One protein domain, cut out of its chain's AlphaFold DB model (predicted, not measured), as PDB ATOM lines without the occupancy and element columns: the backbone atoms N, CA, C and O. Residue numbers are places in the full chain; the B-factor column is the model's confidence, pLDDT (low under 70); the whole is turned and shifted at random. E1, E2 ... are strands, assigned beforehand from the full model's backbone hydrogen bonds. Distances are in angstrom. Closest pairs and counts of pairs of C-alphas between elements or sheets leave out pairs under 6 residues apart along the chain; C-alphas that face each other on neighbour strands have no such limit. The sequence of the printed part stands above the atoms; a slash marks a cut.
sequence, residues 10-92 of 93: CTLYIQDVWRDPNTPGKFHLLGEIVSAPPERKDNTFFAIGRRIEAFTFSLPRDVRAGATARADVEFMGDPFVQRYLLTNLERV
ATOM      1  N   CYS A  10      94.396 137.935 106.110       77.38
ATOM      2  CA  CYS A  10      93.277 138.310 105.265       77.38
ATOM      3  C   CYS A  10      91.982 137.722 105.808       77.38
ATOM      4  O   CYS A  10      91.993 136.785 106.602       77.38
ATOM      5  N   THR A  11      90.865 138.302 105.391       79.81
ATOM      6  CA  THR A  11      89.523 137.840 105.742       79.81
ATOM      7  C   THR A  11      88.812 137.420 104.467       79.81
ATOM      8  O   THR A  11      88.714 138.221 103.542       79.81
ATOM      9  N   LEU A  12      88.300 136.190 104.416       82.50
ATOM     10  CA  LEU A  12      87.345 135.752 103.402       82.50
ATOM     11  C   LEU A  12      85.956 136.157 103.890       82.50
ATOM     12  O   LEU A  12      85.475 135.583 104.867       82.50
ATOM     13  N   TYR A  13      85.327 137.131 103.239       85.06
ATOM     14  CA  TYR A  13      83.913 137.436 103.445       85.06
ATOM     15  C   TYR A  13      83.071 136.499 102.595       85.06
ATOM     16  O   TYR A  13      83.158 136.515 101.368       85.06
ATOM     17  N   ILE A  14      82.277 135.669 103.260       85.44
ATOM     18  CA  ILE A  14      81.542 134.579 102.632       85.44
ATOM     19  C   ILE A  14      80.280 135.150 101.994       85.44
ATOM     20  O   ILE A  14      79.407 135.698 102.664       85.44
ATOM     21  N   GLN A  15      80.193 135.004 100.678       86.00
ATOM     22  CA  GLN A  15      79.030 135.377  99.882       86.00
ATOM     23  C   GLN A  15      78.059 134.205  99.761       86.00
ATOM     24  O   GLN A  15      76.848 134.403  99.850       86.00
ATOM     25  N   ASP A  16      78.593 132.992  99.607       84.06
ATOM     26  CA  ASP A  16      77.799 131.775  99.488       84.06
ATOM     27  C   ASP A  16      78.455 130.597 100.219       84.06
ATOM     28  O   ASP A  16      79.683 130.508 100.320       84.06
ATOM     29  N   VAL A  17      77.619 129.697 100.735       82.94
ATOM     30  CA  VAL A  17      78.032 128.478 101.428       82.94
ATOM     31  C   VAL A  17      77.141 127.318 101.021       82.94
ATOM     32  O   VAL A  17      75.921 127.355 101.181       82.94
ATOM     33  N   TRP A  18      77.759 126.233 100.573       84.69
ATOM     34  CA  TRP A  18      77.059 124.983 100.307       84.69
ATOM     35  C   TRP A  18      77.709 123.834 101.066       84.69
ATOM     36  O   TRP A  18      78.907 123.825 101.337       84.69
ATOM     37  N   ARG A  19      76.888 122.867 101.473       82.19
ATOM     38  CA  ARG A  19      77.373 121.661 102.151       82.19
ATOM     39  C   ARG A  19      77.926 120.700 101.116       82.19
ATOM     40  O   ARG A  19      77.296 120.507 100.076       82.19
ATOM     41  N   ASP A  20      79.063 120.087 101.422       79.50
ATOM     42  CA  ASP A  20      79.542 118.952 100.643       79.50
ATOM     43  C   ASP A  20      78.507 117.817 100.785       79.50
ATOM     44  O   ASP A  20      78.159 117.437 101.910       79.50
ATOM     45  N   PRO A  21      77.951 117.301  99.676       76.50
ATOM     46  CA  PRO A  21      76.904 116.285  99.735       76.50
ATOM     47  C   PRO A  21      77.426 114.915 100.191       76.50
ATOM     48  O   PRO A  21      76.631 114.077 100.609       76.50
ATOM     49  N   ASN A  22      78.741 114.684 100.121       81.12
ATOM     50  CA  ASN A  22      79.373 113.398 100.409       81.12
ATOM     51  C   ASN A  22      80.048 113.367 101.788       81.12
ATOM     52  O   ASN A  22      80.238 112.289 102.348       81.12
ATOM     53  N   THR A  23      80.400 114.532 102.341       76.19
ATOM     54  CA  THR A  23      81.215 114.649 103.558       76.19
ATOM     55  C   THR A  23      80.495 115.484 104.625       76.19
ATOM     56  O   THR A  23      80.570 116.717 104.612       76.19
ATOM     57  N   PRO A  24      79.793 114.847 105.582       74.12
ATOM     58  CA  PRO A  24      79.126 115.557 106.668       74.12
ATOM     59  C   PRO A  24      80.106 116.431 107.459       74.12
ATOM     60  O   PRO A  24      81.119 115.948 107.950       74.12
ATOM     61  N   GLY A  25      79.792 117.721 107.600       72.75
ATOM     62  CA  GLY A  25      80.650 118.684 108.303       72.75
ATOM     63  C   GLY A  25      81.656 119.410 107.408       72.75
ATOM     64  O   GLY A  25      82.296 120.348 107.885       72.75
ATOM     65  N   LYS A  26      81.743 119.051 106.120       80.94
ATOM     66  CA  LYS A  26      82.477 119.816 105.114       80.94
ATOM     67  C   LYS A  26      81.546 120.793 104.394       80.94
ATOM     68  O   LYS A  26      80.429 120.464 103.990       80.94
ATOM     69  N   PHE A  27      82.023 122.016 104.248       82.06
ATOM     70  CA  PHE A  27      81.353 123.122 103.593       82.06
ATOM     71  C   PHE A  27      82.276 123.683 102.528       82.06
ATOM     72  O   PHE A  27      83.488 123.725 102.703       82.06
ATOM     73  N   HIS A  28      81.692 124.155 101.449       86.12
ATOM     74  CA  HIS A  28      82.385 124.912 100.431       86.12
ATOM     75  C   HIS A  28      81.908 126.354 100.513       86.12
ATOM     76  O   HIS A  28      80.717 126.622 100.688       86.12
ATOM     77  N   LEU A  29      82.852 127.271 100.410       85.81
ATOM     78  CA  LEU A  29      82.660 128.697 100.549       85.81
ATOM     79  C   LEU A  29      83.008 129.371  99.233       85.81
ATOM     80  O   LEU A  29      84.000 129.027  98.589       85.81
ATOM     81  N   LEU A  30      82.230 130.384  98.880       87.06
ATOM     82  CA  LEU A  30      82.599 131.386  97.892       87.06
ATOM     83  C   LEU A  30      82.620 132.735  98.595       87.06
ATOM     84  O   LEU A  30      81.668 133.089  99.291       87.06
ATOM     85  N   GLY A  31      83.694 133.491  98.419       86.56
ATOM     86  CA  GLY A  31      83.814 134.775  99.083       86.56
ATOM     87  C   GLY A  31      84.850 135.696  98.475       86.56
ATOM     88  O   GLY A  31      85.624 135.314  97.599       86.56
ATOM     89  N   GLU A  32      84.862 136.924  98.972       87.69
ATOM     90  CA  GLU A  32      85.867 137.921  98.627       87.69
ATOM     91  C   GLU A  32      86.943 137.972  99.708       87.69
ATOM     92  O   GLU A  32      86.650 138.029 100.902       87.69
ATOM     93  N   ILE A  33      88.199 137.957  99.281       84.00
ATOM     94  CA  ILE A  33      89.345 138.091 100.167       84.00
ATOM     95  C   ILE A  33      89.656 139.567 100.336       84.00
ATOM     96  O   ILE A  33      90.008 140.242  99.374       84.00
ATOM     97  N   VAL A  34      89.651 140.054 101.568       82.00
ATOM     98  CA  VAL A  34      90.098 141.408 101.902       82.00
ATOM     99  C   VAL A  34      91.300 141.374 102.837       82.00
ATOM    100  O   VAL A  34      91.547 140.384 103.529       82.00
ATOM    101  N   SER A  35      92.037 142.477 102.917       77.38
ATOM    102  CA  SER A  35      93.030 142.669 103.976       77.38
ATOM    103  C   SER A  35      92.345 142.638 105.342       77.38
ATOM    104  O   SER A  35      91.355 143.344 105.557       77.38
ATOM    105  N   ALA A  36      92.853 141.826 106.268       71.44
ATOM    106  CA  ALA A  36      92.302 141.804 107.611       71.44
ATOM    107  C   ALA A  36      92.732 143.072 108.375       71.44
ATOM    108  O   ALA A  36      93.869 143.529 108.221       71.44
ATOM    109  N   PRO A  37      91.857 143.635 109.225       70.12
ATOM    110  CA  PRO A  37      92.260 144.644 110.194       70.12
ATOM    111  C   PRO A  37      93.423 144.138 111.070       70.12
ATOM    112  O   PRO A  37      93.462 142.948 111.387       70.12
ATOM    113  N   PRO A  38      94.339 145.014 111.524       67.81
ATOM    114  CA  PRO A  38      95.551 144.620 112.256       67.81
ATOM    115  C   PRO A  38      95.285 143.901 113.591       67.81
ATOM    116  O   PRO A  38      96.147 143.194 114.100       67.81
ATOM    117  N   GLU A  39      94.089 144.054 114.155       69.50
ATOM    118  CA  GLU A  39      93.639 143.379 115.380       69.50
ATOM    119  C   GLU A  39      93.105 141.954 115.156       69.50
ATOM    120  O   GLU A  39      92.854 141.222 116.119       69.50
ATOM    121  N   ARG A  40      92.903 141.537 113.900       69.69
ATOM    122  CA  ARG A  40      92.374 140.208 113.584       69.69
ATOM    123  C   ARG A  40      93.467 139.156 113.707       69.69
ATOM    124  O   ARG A  40      94.500 139.217 113.043       69.69
ATOM    125  N   LYS A  41      93.191 138.143 114.526       68.06
ATOM    126  CA  LYS A  41      94.033 136.953 114.630       68.06
ATOM    127  C   LYS A  41      93.788 136.030 113.441       68.06
ATOM    128  O   LYS A  41      92.667 135.923 112.938       68.06
ATOM    129  N   ASP A  42      94.847 135.359 113.019       69.00
ATOM    130  CA  ASP A  42      94.766 134.268 112.056       69.00
ATOM    131  C   ASP A  42      93.842 133.147 112.575       69.00
ATOM    132  O   ASP A  42      93.722 132.953 113.787       69.00
ATOM    133  N   ASN A  43      93.186 132.432 111.663       68.12
ATOM    134  CA  ASN A  43      92.237 131.348 111.929       68.12
ATOM    135  C   ASN A  43      91.077 131.743 112.863       68.12
ATOM    136  O   ASN A  43      90.664 130.954 113.717       68.12
ATOM    137  N   THR A  44      90.550 132.966 112.728       72.19
ATOM    138  CA  THR A  44      89.361 133.399 113.481       72.19
ATOM    139  C   THR A  44      88.111 133.233 112.630       72.19
ATOM    140  O   THR A  44      88.030 133.691 111.491       72.19
ATOM    141  N   PHE A  45      87.104 132.604 113.220       74.88
ATOM    142  CA  PHE A  45      85.816 132.359 112.596       74.88
ATOM    143  C   PHE A  45      84.780 133.390 113.047       74.88
ATOM    144  O   PHE A  45      84.669 133.685 114.238       74.88
ATOM    145  N   PHE A  46      83.996 133.907 112.101       75.12
ATOM    146  CA  PHE A  46      82.903 134.836 112.366       75.12
ATOM    147  C   PHE A  46      81.585 134.224 111.919       75.12
ATOM    148  O   PHE A  46      81.386 133.932 110.738       75.12
ATOM    149  N   ALA A  47      80.668 134.077 112.868       70.75
ATOM    150  CA  ALA A  47      79.312 133.633 112.607       70.75
ATOM    151  C   ALA A  47      78.295 134.517 113.321       70.75
ATOM    152  O   ALA A  47      78.522 134.982 114.439       70.75
ATOM    153  N   ILE A  48      77.150 134.706 112.670       71.00
ATOM    154  CA  ILE A  48      75.968 135.339 113.248       71.00
ATOM    155  C   ILE A  48      74.901 134.252 113.372       71.00
ATOM    156  O   ILE A  48      74.327 133.772 112.391       71.00
ATOM    157  N   GLY A  49      74.668 133.801 114.606       72.25
ATOM    158  CA  GLY A  49      73.790 132.667 114.880       72.25
ATOM    159  C   GLY A  49      74.324 131.372 114.259       72.25
ATOM    160  O   GLY A  49      75.355 130.860 114.681       72.25
ATOM    161  N   ARG A  50      73.602 130.827 113.271       66.88
ATOM    162  CA  ARG A  50      73.982 129.596 112.545       66.88
ATOM    163  C   ARG A  50      74.644 129.863 111.189       66.88
ATOM    164  O   ARG A  50      74.948 128.909 110.477       66.88
ATOM    165  N   ARG A  51      74.814 131.131 110.809       67.94
ATOM    166  CA  ARG A  51      75.378 131.527 109.519       67.94
ATOM    167  C   ARG A  51      76.843 131.901 109.678       67.94
ATOM    168  O   ARG A  51      77.184 132.676 110.567       67.94
ATOM    169  N   ILE A  52      77.676 131.357 108.801       71.75
ATOM    170  CA  ILE A  52      79.087 131.720 108.688       71.75
ATOM    171  C   ILE A  52      79.180 132.979 107.826       71.75
ATOM    172  O   ILE A  52      78.665 132.986 106.712       71.75
ATOM    173  N   GLU A  53      79.806 134.028 108.349       77.94
ATOM    174  CA  GLU A  53      79.934 135.328 107.674       77.94
ATOM    175  C   GLU A  53      81.345 135.544 107.133       77.94
ATOM    176  O   GLU A  53      81.529 136.044 106.025       77.94
ATOM    177  N   ALA A  54      82.364 135.171 107.911       79.25
ATOM    178  CA  ALA A  54      83.741 135.376 107.498       79.25
ATOM    179  C   ALA A  54      84.727 134.428 108.180       79.25
ATOM    180  O   ALA A  54      84.482 133.919 109.277       79.25
ATOM    181  N   PHE A  55      85.884 134.261 107.549       77.19
ATOM    182  CA  PHE A  55      87.018 133.531 108.104       77.19
ATOM    183  C   PHE A  55      88.298 134.342 107.915       77.19
ATOM    184  O   PHE A  55      88.607 134.735 106.791       77.19
ATOM    185  N   THR A  56      89.043 134.613 108.989       76.12
ATOM    186  CA  THR A  56      90.397 135.164 108.859       76.12
ATOM    187  C   THR A  56      91.409 134.048 108.717       76.12
ATOM    188  O   THR A  56      91.378 133.076 109.465       76.12
ATOM    189  N   PHE A  57      92.322 134.209 107.770       74.50
ATOM    190  CA  PHE A  57      93.380 133.257 107.474       74.50
ATOM    191  C   PHE A  57      94.644 133.992 107.019       74.50
ATOM    192  O   PHE A  57      94.590 135.081 106.437       74.50
ATOM    193  N   SER A  58      95.799 133.388 107.263       72.38
ATOM    194  CA  SER A  58      97.067 133.811 106.686       72.38
ATOM    195  C   SER A  58      97.036 133.549 105.191       72.38
ATOM    196  O   SER A  58      96.914 132.406 104.746       72.38
ATOM    197  N   LEU A  59      97.140 134.619 104.407       67.31
ATOM    198  CA  LEU A  59      97.059 134.511 102.964       67.31
ATOM    199  C   LEU A  59      98.245 133.684 102.419       67.31
ATOM    200  O   LEU A  59      99.399 134.003 102.740       67.31
ATOM    201  N   PRO A  60      98.008 132.657 101.580       63.12
ATOM    202  CA  PRO A  60      99.078 132.035 100.811       63.12
ATOM    203  C   PRO A  60      99.744 133.088  99.919       63.12
ATOM    204  O   PRO A  60      99.070 133.993  99.426       63.12
ATOM    205  N   ARG A  61     101.057 132.964  99.680       61.00
ATOM    206  CA  ARG A  61     101.859 133.962  98.935       61.00
ATOM    207  C   ARG A  61     101.302 134.318  97.547       61.00
ATOM    208  O   ARG A  61     101.612 135.394  97.042       61.00
ATOM    209  N   ASP A  62     100.488 133.442  96.967       62.31
ATOM    210  CA  ASP A  62     100.004 133.538  95.587       62.31
ATOM    211  C   ASP A  62      98.595 134.135  95.459       62.31
ATOM    212  O   ASP A  62      98.108 134.365  94.351       62.31
ATOM    213  N   VAL A  63      97.932 134.427  96.579       62.19
ATOM    214  CA  VAL A  63      96.605 135.045  96.590       62.19
ATOM    215  C   VAL A  63      96.761 136.541  96.886       62.19
ATOM    216  O   VAL A  63      97.719 136.957  97.528       62.19
ATOM    217  N   ARG A  64      95.867 137.399  96.380       65.31
ATOM    218  CA  ARG A  64      95.871 138.846  96.673       65.31
ATOM    219  C   ARG A  64      94.526 139.266  97.255       65.31
ATOM    220  O   ARG A  64      93.500 138.702  96.886       65.31
ATOM    221  N   ALA A  65      94.535 140.274  98.126       68.81
ATOM    222  CA  ALA A  65      93.309 140.948  98.548       68.81
ATOM    223  C   ALA A  65      92.593 141.584  97.338       68.81
ATOM    224  O   ALA A  65      93.244 142.010  96.381       68.81
ATOM    225  N   GLY A  66      91.263 141.627  97.387       75.25
ATOM    226  CA  GLY A  66      90.366 142.007  96.293       75.25
ATOM    227  C   GLY A  66      90.049 140.871  95.314       75.25
ATOM    228  O   GLY A  66      89.388 141.106  94.308       75.25
ATOM    229  N   ALA A  67      90.537 139.650  95.560       78.19
ATOM    230  CA  ALA A  67      90.217 138.489  94.738       78.19
ATOM    231  C   ALA A  67      89.011 137.726  95.298       78.19
ATOM    232  O   ALA A  67      88.902 137.514  96.508       78.19
ATOM    233  N   THR A  68      88.148 137.243  94.408       83.75
ATOM    234  CA  THR A  68      87.161 136.218  94.750       83.75
ATOM    235  C   THR A  68      87.857 134.864  94.846       83.75
ATOM    236  O   THR A  68      88.691 134.518  94.004       83.75
ATOM    237  N   ALA A  69      87.525 134.089  95.871       82.81
ATOM    238  CA  ALA A  69      88.086 132.766  96.078       82.81
ATOM    239  C   ALA A  69      87.029 131.756  96.518       82.81
ATOM    240  O   ALA A  69      86.042 132.092  97.178       82.81
ATOM    241  N   ARG A  70      87.273 130.504  96.142       84.94
ATOM    242  CA  ARG A  70      86.611 129.326  96.682       84.94
ATOM    243  C   ARG A  70      87.486 128.726  97.759       84.94
ATOM    244  O   ARG A  70      88.705 128.738  97.628       84.94
ATOM    245  N   ALA A  71      86.867 128.226  98.813       82.88
ATOM    246  CA  ALA A  71      87.568 127.534  99.879       82.88
ATOM    247  C   ALA A  71      86.701 126.413 100.434       82.88
ATOM    248  O   ALA A  71      85.480 126.529 100.468       82.88
ATOM    249  N   ASP A  72      87.335 125.370 100.940       82.69
ATOM    250  CA  ASP A  72      86.672 124.319 101.692       82.69
ATOM    251  C   ASP A  72      86.877 124.576 103.183       82.69
ATOM    252  O   ASP A  72      87.984 124.876 103.628       82.69
ATOM    253  N   VAL A  73      85.823 124.435 103.976       77.50
ATOM    254  CA  VAL A  73      85.880 124.478 105.434       77.50
ATOM    255  C   VAL A  73      85.359 123.176 106.004       77.50
ATOM    256  O   VAL A  73      84.234 122.767 105.732       77.50
ATOM    257  N   GLU A  74      86.169 122.542 106.841       75.25
ATOM    258  CA  GLU A  74      85.795 121.323 107.548       75.25
ATOM    259  C   GLU A  74      85.611 121.601 109.043       75.25
ATOM    260  O   GLU A  74      86.465 122.213 109.694       75.25
ATOM    261  N   PHE A  75      84.473 121.164 109.588       70.19
ATOM    262  CA  PHE A  75      84.189 121.206 111.017       70.19
ATOM    263  C   PHE A  75      84.868 120.029 111.720       70.19
ATOM    264  O   PHE A  75      84.468 118.880 111.549       70.19
ATOM    265  N   MET A  76      85.855 120.316 112.571       66.75
ATOM    266  CA  MET A  76      86.658 119.282 113.239       66.75
ATOM    267  C   MET A  76      86.017 118.680 114.507       66.75
ATOM    268  O   MET A  76      86.692 117.993 115.271       66.75
ATOM    269  N   GLY A  77      84.721 118.900 114.745       50.31
ATOM    270  CA  GLY A  77      83.964 118.098 115.713       50.31
ATOM    271  C   GLY A  77      84.001 118.543 117.178       50.31
ATOM    272  O   GLY A  77      83.469 117.816 118.012       50.31
ATOM    273  N   ASP A  78      84.554 119.711 117.520       52.28
ATOM    274  CA  ASP A  78      84.435 120.252 118.881       52.28
ATOM    275  C   ASP A  78      83.312 121.318 118.936       52.28
ATOM    276  O   ASP A  78      83.417 122.383 118.322       52.28
ATOM    277  N   PRO A  79      82.182 121.037 119.614       47.62
ATOM    278  CA  PRO A  79      81.063 121.972 119.720       47.62
ATOM    279  C   PRO A  79      81.340 123.139 120.683       47.62
ATOM    280  O   PRO A  79      80.616 124.133 120.638       47.62
ATOM    281  N   PHE A  80      82.364 123.036 121.539       48.06
ATOM    282  CA  PHE A  80      82.777 124.081 122.481       48.06
ATOM    283  C   PHE A  80      83.903 124.939 121.910       48.06
ATOM    284  O   PHE A  80      83.922 126.155 122.100       48.06
ATOM    285  N   VAL A  81      84.816 124.313 121.172       53.12
ATOM    286  CA  VAL A  81      85.856 124.986 120.401       53.12
ATOM    287  C   VAL A  81      85.503 124.806 118.940       53.12
ATOM    288  O   VAL A  81      85.887 123.823 118.325       53.12
ATOM    289  N   GLN A  82      84.764 125.754 118.373       53.88
ATOM    290  CA  GLN A  82      84.438 125.755 116.952       53.88
ATOM    291  C   GLN A  82      85.723 125.869 116.100       53.88
ATOM    292  O   GLN A  82      86.125 126.954 115.682       53.88
ATOM    293  N   ARG A  83      86.410 124.738 115.902       60.12
ATOM    294  CA  ARG A  83      87.634 124.617 115.113       60.12
ATOM    295  C   ARG A  83      87.230 124.301 113.688       60.12
ATOM    296  O   ARG A  83      86.700 123.228 113.397       60.12
ATOM    297  N   TYR A  84      87.507 125.262 112.826       64.88
ATOM    298  CA  TYR A  84      87.328 125.151 111.395       64.88
ATOM    299  C   TYR A  84      88.696 125.142 110.746       64.88
ATOM    300  O   TYR A  84      89.549 125.968 111.078       64.88
ATOM    301  N   LEU A  85      88.895 124.206 109.827       70.75
ATOM    302  CA  LEU A  85      90.078 124.176 108.989       70.75
ATOM    303  C   LEU A  85      89.689 124.657 107.596       70.75
ATOM    304  O   LEU A  85      88.849 124.033 106.951       70.75
ATOM    305  N   LEU A  86      90.296 125.758 107.149       70.25
ATOM    306  CA  LEU A  86      90.169 126.223 105.774       70.25
ATOM    307  C   LEU A  86      91.210 125.513 104.902       70.25
ATOM    308  O   LEU A  86      92.403 125.524 105.202       70.25
ATOM    309  N   THR A  87      90.750 124.896 103.822       74.19
ATOM    310  CA  THR A  87      91.553 124.146 102.850       74.19
ATOM    311  C   THR A  87      91.145 124.521 101.426       74.19
ATOM    312  O   THR A  87      90.147 125.210 101.227       74.19
ATOM    313  N   ASN A  88      91.932 124.103 100.430       78.00
ATOM    314  CA  ASN A  88      91.617 124.263  99.001       78.00
ATOM    315  C   ASN A  88      91.238 125.700  98.597       78.00
ATOM    316  O   ASN A  88      90.273 125.915  97.870       78.00
ATOM    317  N   LEU A  89      91.978 126.694  99.103       75.94
ATOM    318  CA  LEU A  89      91.758 128.084  98.722       75.94
ATOM    319  C   LEU A  89      92.200 128.306  97.269       75.94
ATOM    320  O   LEU A  89      93.396 128.353  96.981       75.94
ATOM    321  N   GLU A  90      91.237 128.493  96.377       79.12
ATOM    322  CA  GLU A  90      91.456 128.692  94.946       79.12
ATOM    323  C   GLU A  90      90.858 130.019  94.487       79.12
ATOM    324  O   GLU A  90      89.723 130.361  94.817       79.12
ATOM    325  N   ARG A  91      91.605 130.785  93.688       75.88
ATOM    326  CA  ARG A  91      91.094 132.025  93.099       75.88
ATOM    327  C   ARG A  91      90.052 131.709  92.027       75.88
ATOM    328  O   ARG A  91      90.312 130.923  91.120       75.88
ATOM    329  N   VAL A  92      88.920 132.400  92.081       71.25
ATOM    330  CA  VAL A  92      87.942 132.443  90.991       71.25
ATOM    331  C   VAL A  92      88.257 133.685  90.160       71.25
ATOM    332  O   VAL A  92      88.391 134.775  90.717       71.25
TER     333      VAL A  92
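Overview. This is residues 10 to 92 of the 93 residues of an uncharacterized protein of Chitinophaga agrisoli (UniProt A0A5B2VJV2). A single sheet of six strands is strongly twisted and folded back on itself into a partly closed, barrel-like shell, with E3 and E4 on one side facing E2, E5 and E6 on the other, and the bent strand E1 as the hinge between them. The shell is not fully closed: its edge strands E3 and E6 have one pair of C-alphas within 8 A. The printed part has 83 residues with no named helix and six named strands, E1 to E6 along the chain, in the order E3 E4 E1 E2 E5 E6 across an antiparallel sheet, and its class is all strand. It is compact, with a radius of gyration of the C-alphas of 12.2 A, and rounded, with spans of 30 by 27 by 21 A.

Arrangement. The sheet is made of E1, residues 10 to 19, E2, residues 26 to 35, E3, residues 44 to 48, E4, residues 51 to 58, E5, residues 68 to 75, and E6, residues 84 to 92. It is a folded sheet, one sheet bent back on itself into two leaves that face each other: E3 and E4 face E2, E5 and E6, with 24 pairs of C-alphas within 11 A. E1 bends by 75 degrees at residue 15, and E2 bends by 66 degrees at residue 32. E1 and E2 form an antiparallel hairpin, with N 13 and O 32 at 2.8 A and N 28 and O 18 at 2.8 A, within hydrogen-bond range. On the other side of E1, E4 is its antiparallel neighbour, with N 12 and O 55 at 2.8 A. E3 and E4 form a hairpin, with N 46 and O 54 at 2.9 A. E2 and E5 are antiparallel at 135 degrees between their directions, with N 29 and O 71 at 2.7 A. E5 and E6 form a hairpin, with N 72 and O 87 at 2.8 A, and E6 bends by 56 degrees at residue 88. The closest C-alphas of the edge strands E3 and E6 are those of Phe 45 and Tyr 84, 7.5 A apart. E1 and E6 are apart, and so are E3 and E5.

Along the chain. E1 begins with C-alpha 10 at (93.277, 138.310, 105.265) and is 23.2 A long. E2 is 25.2 A long, E4 22.0 A, E5 22.3 A and E6 21.7 A, while E3 is 13.5 A. E3 begins with C-alpha 44 at (89.361, 133.399, 113.481), and E6 ends with C-alpha 92 at (87.942, 132.443, 90.991).

Size, cuts and confidence. The two C-alphas farthest apart are those of Asn 22 and Pro 38, 37.1 A. The printed part has no cut. The link from E3 to E4 is tight and the other four links are short. The mean pLDDT of the printed part is 73.7, and it is under 70 at residues 38 to 43, 50 to 51, 59 to 65 and 76 to 84.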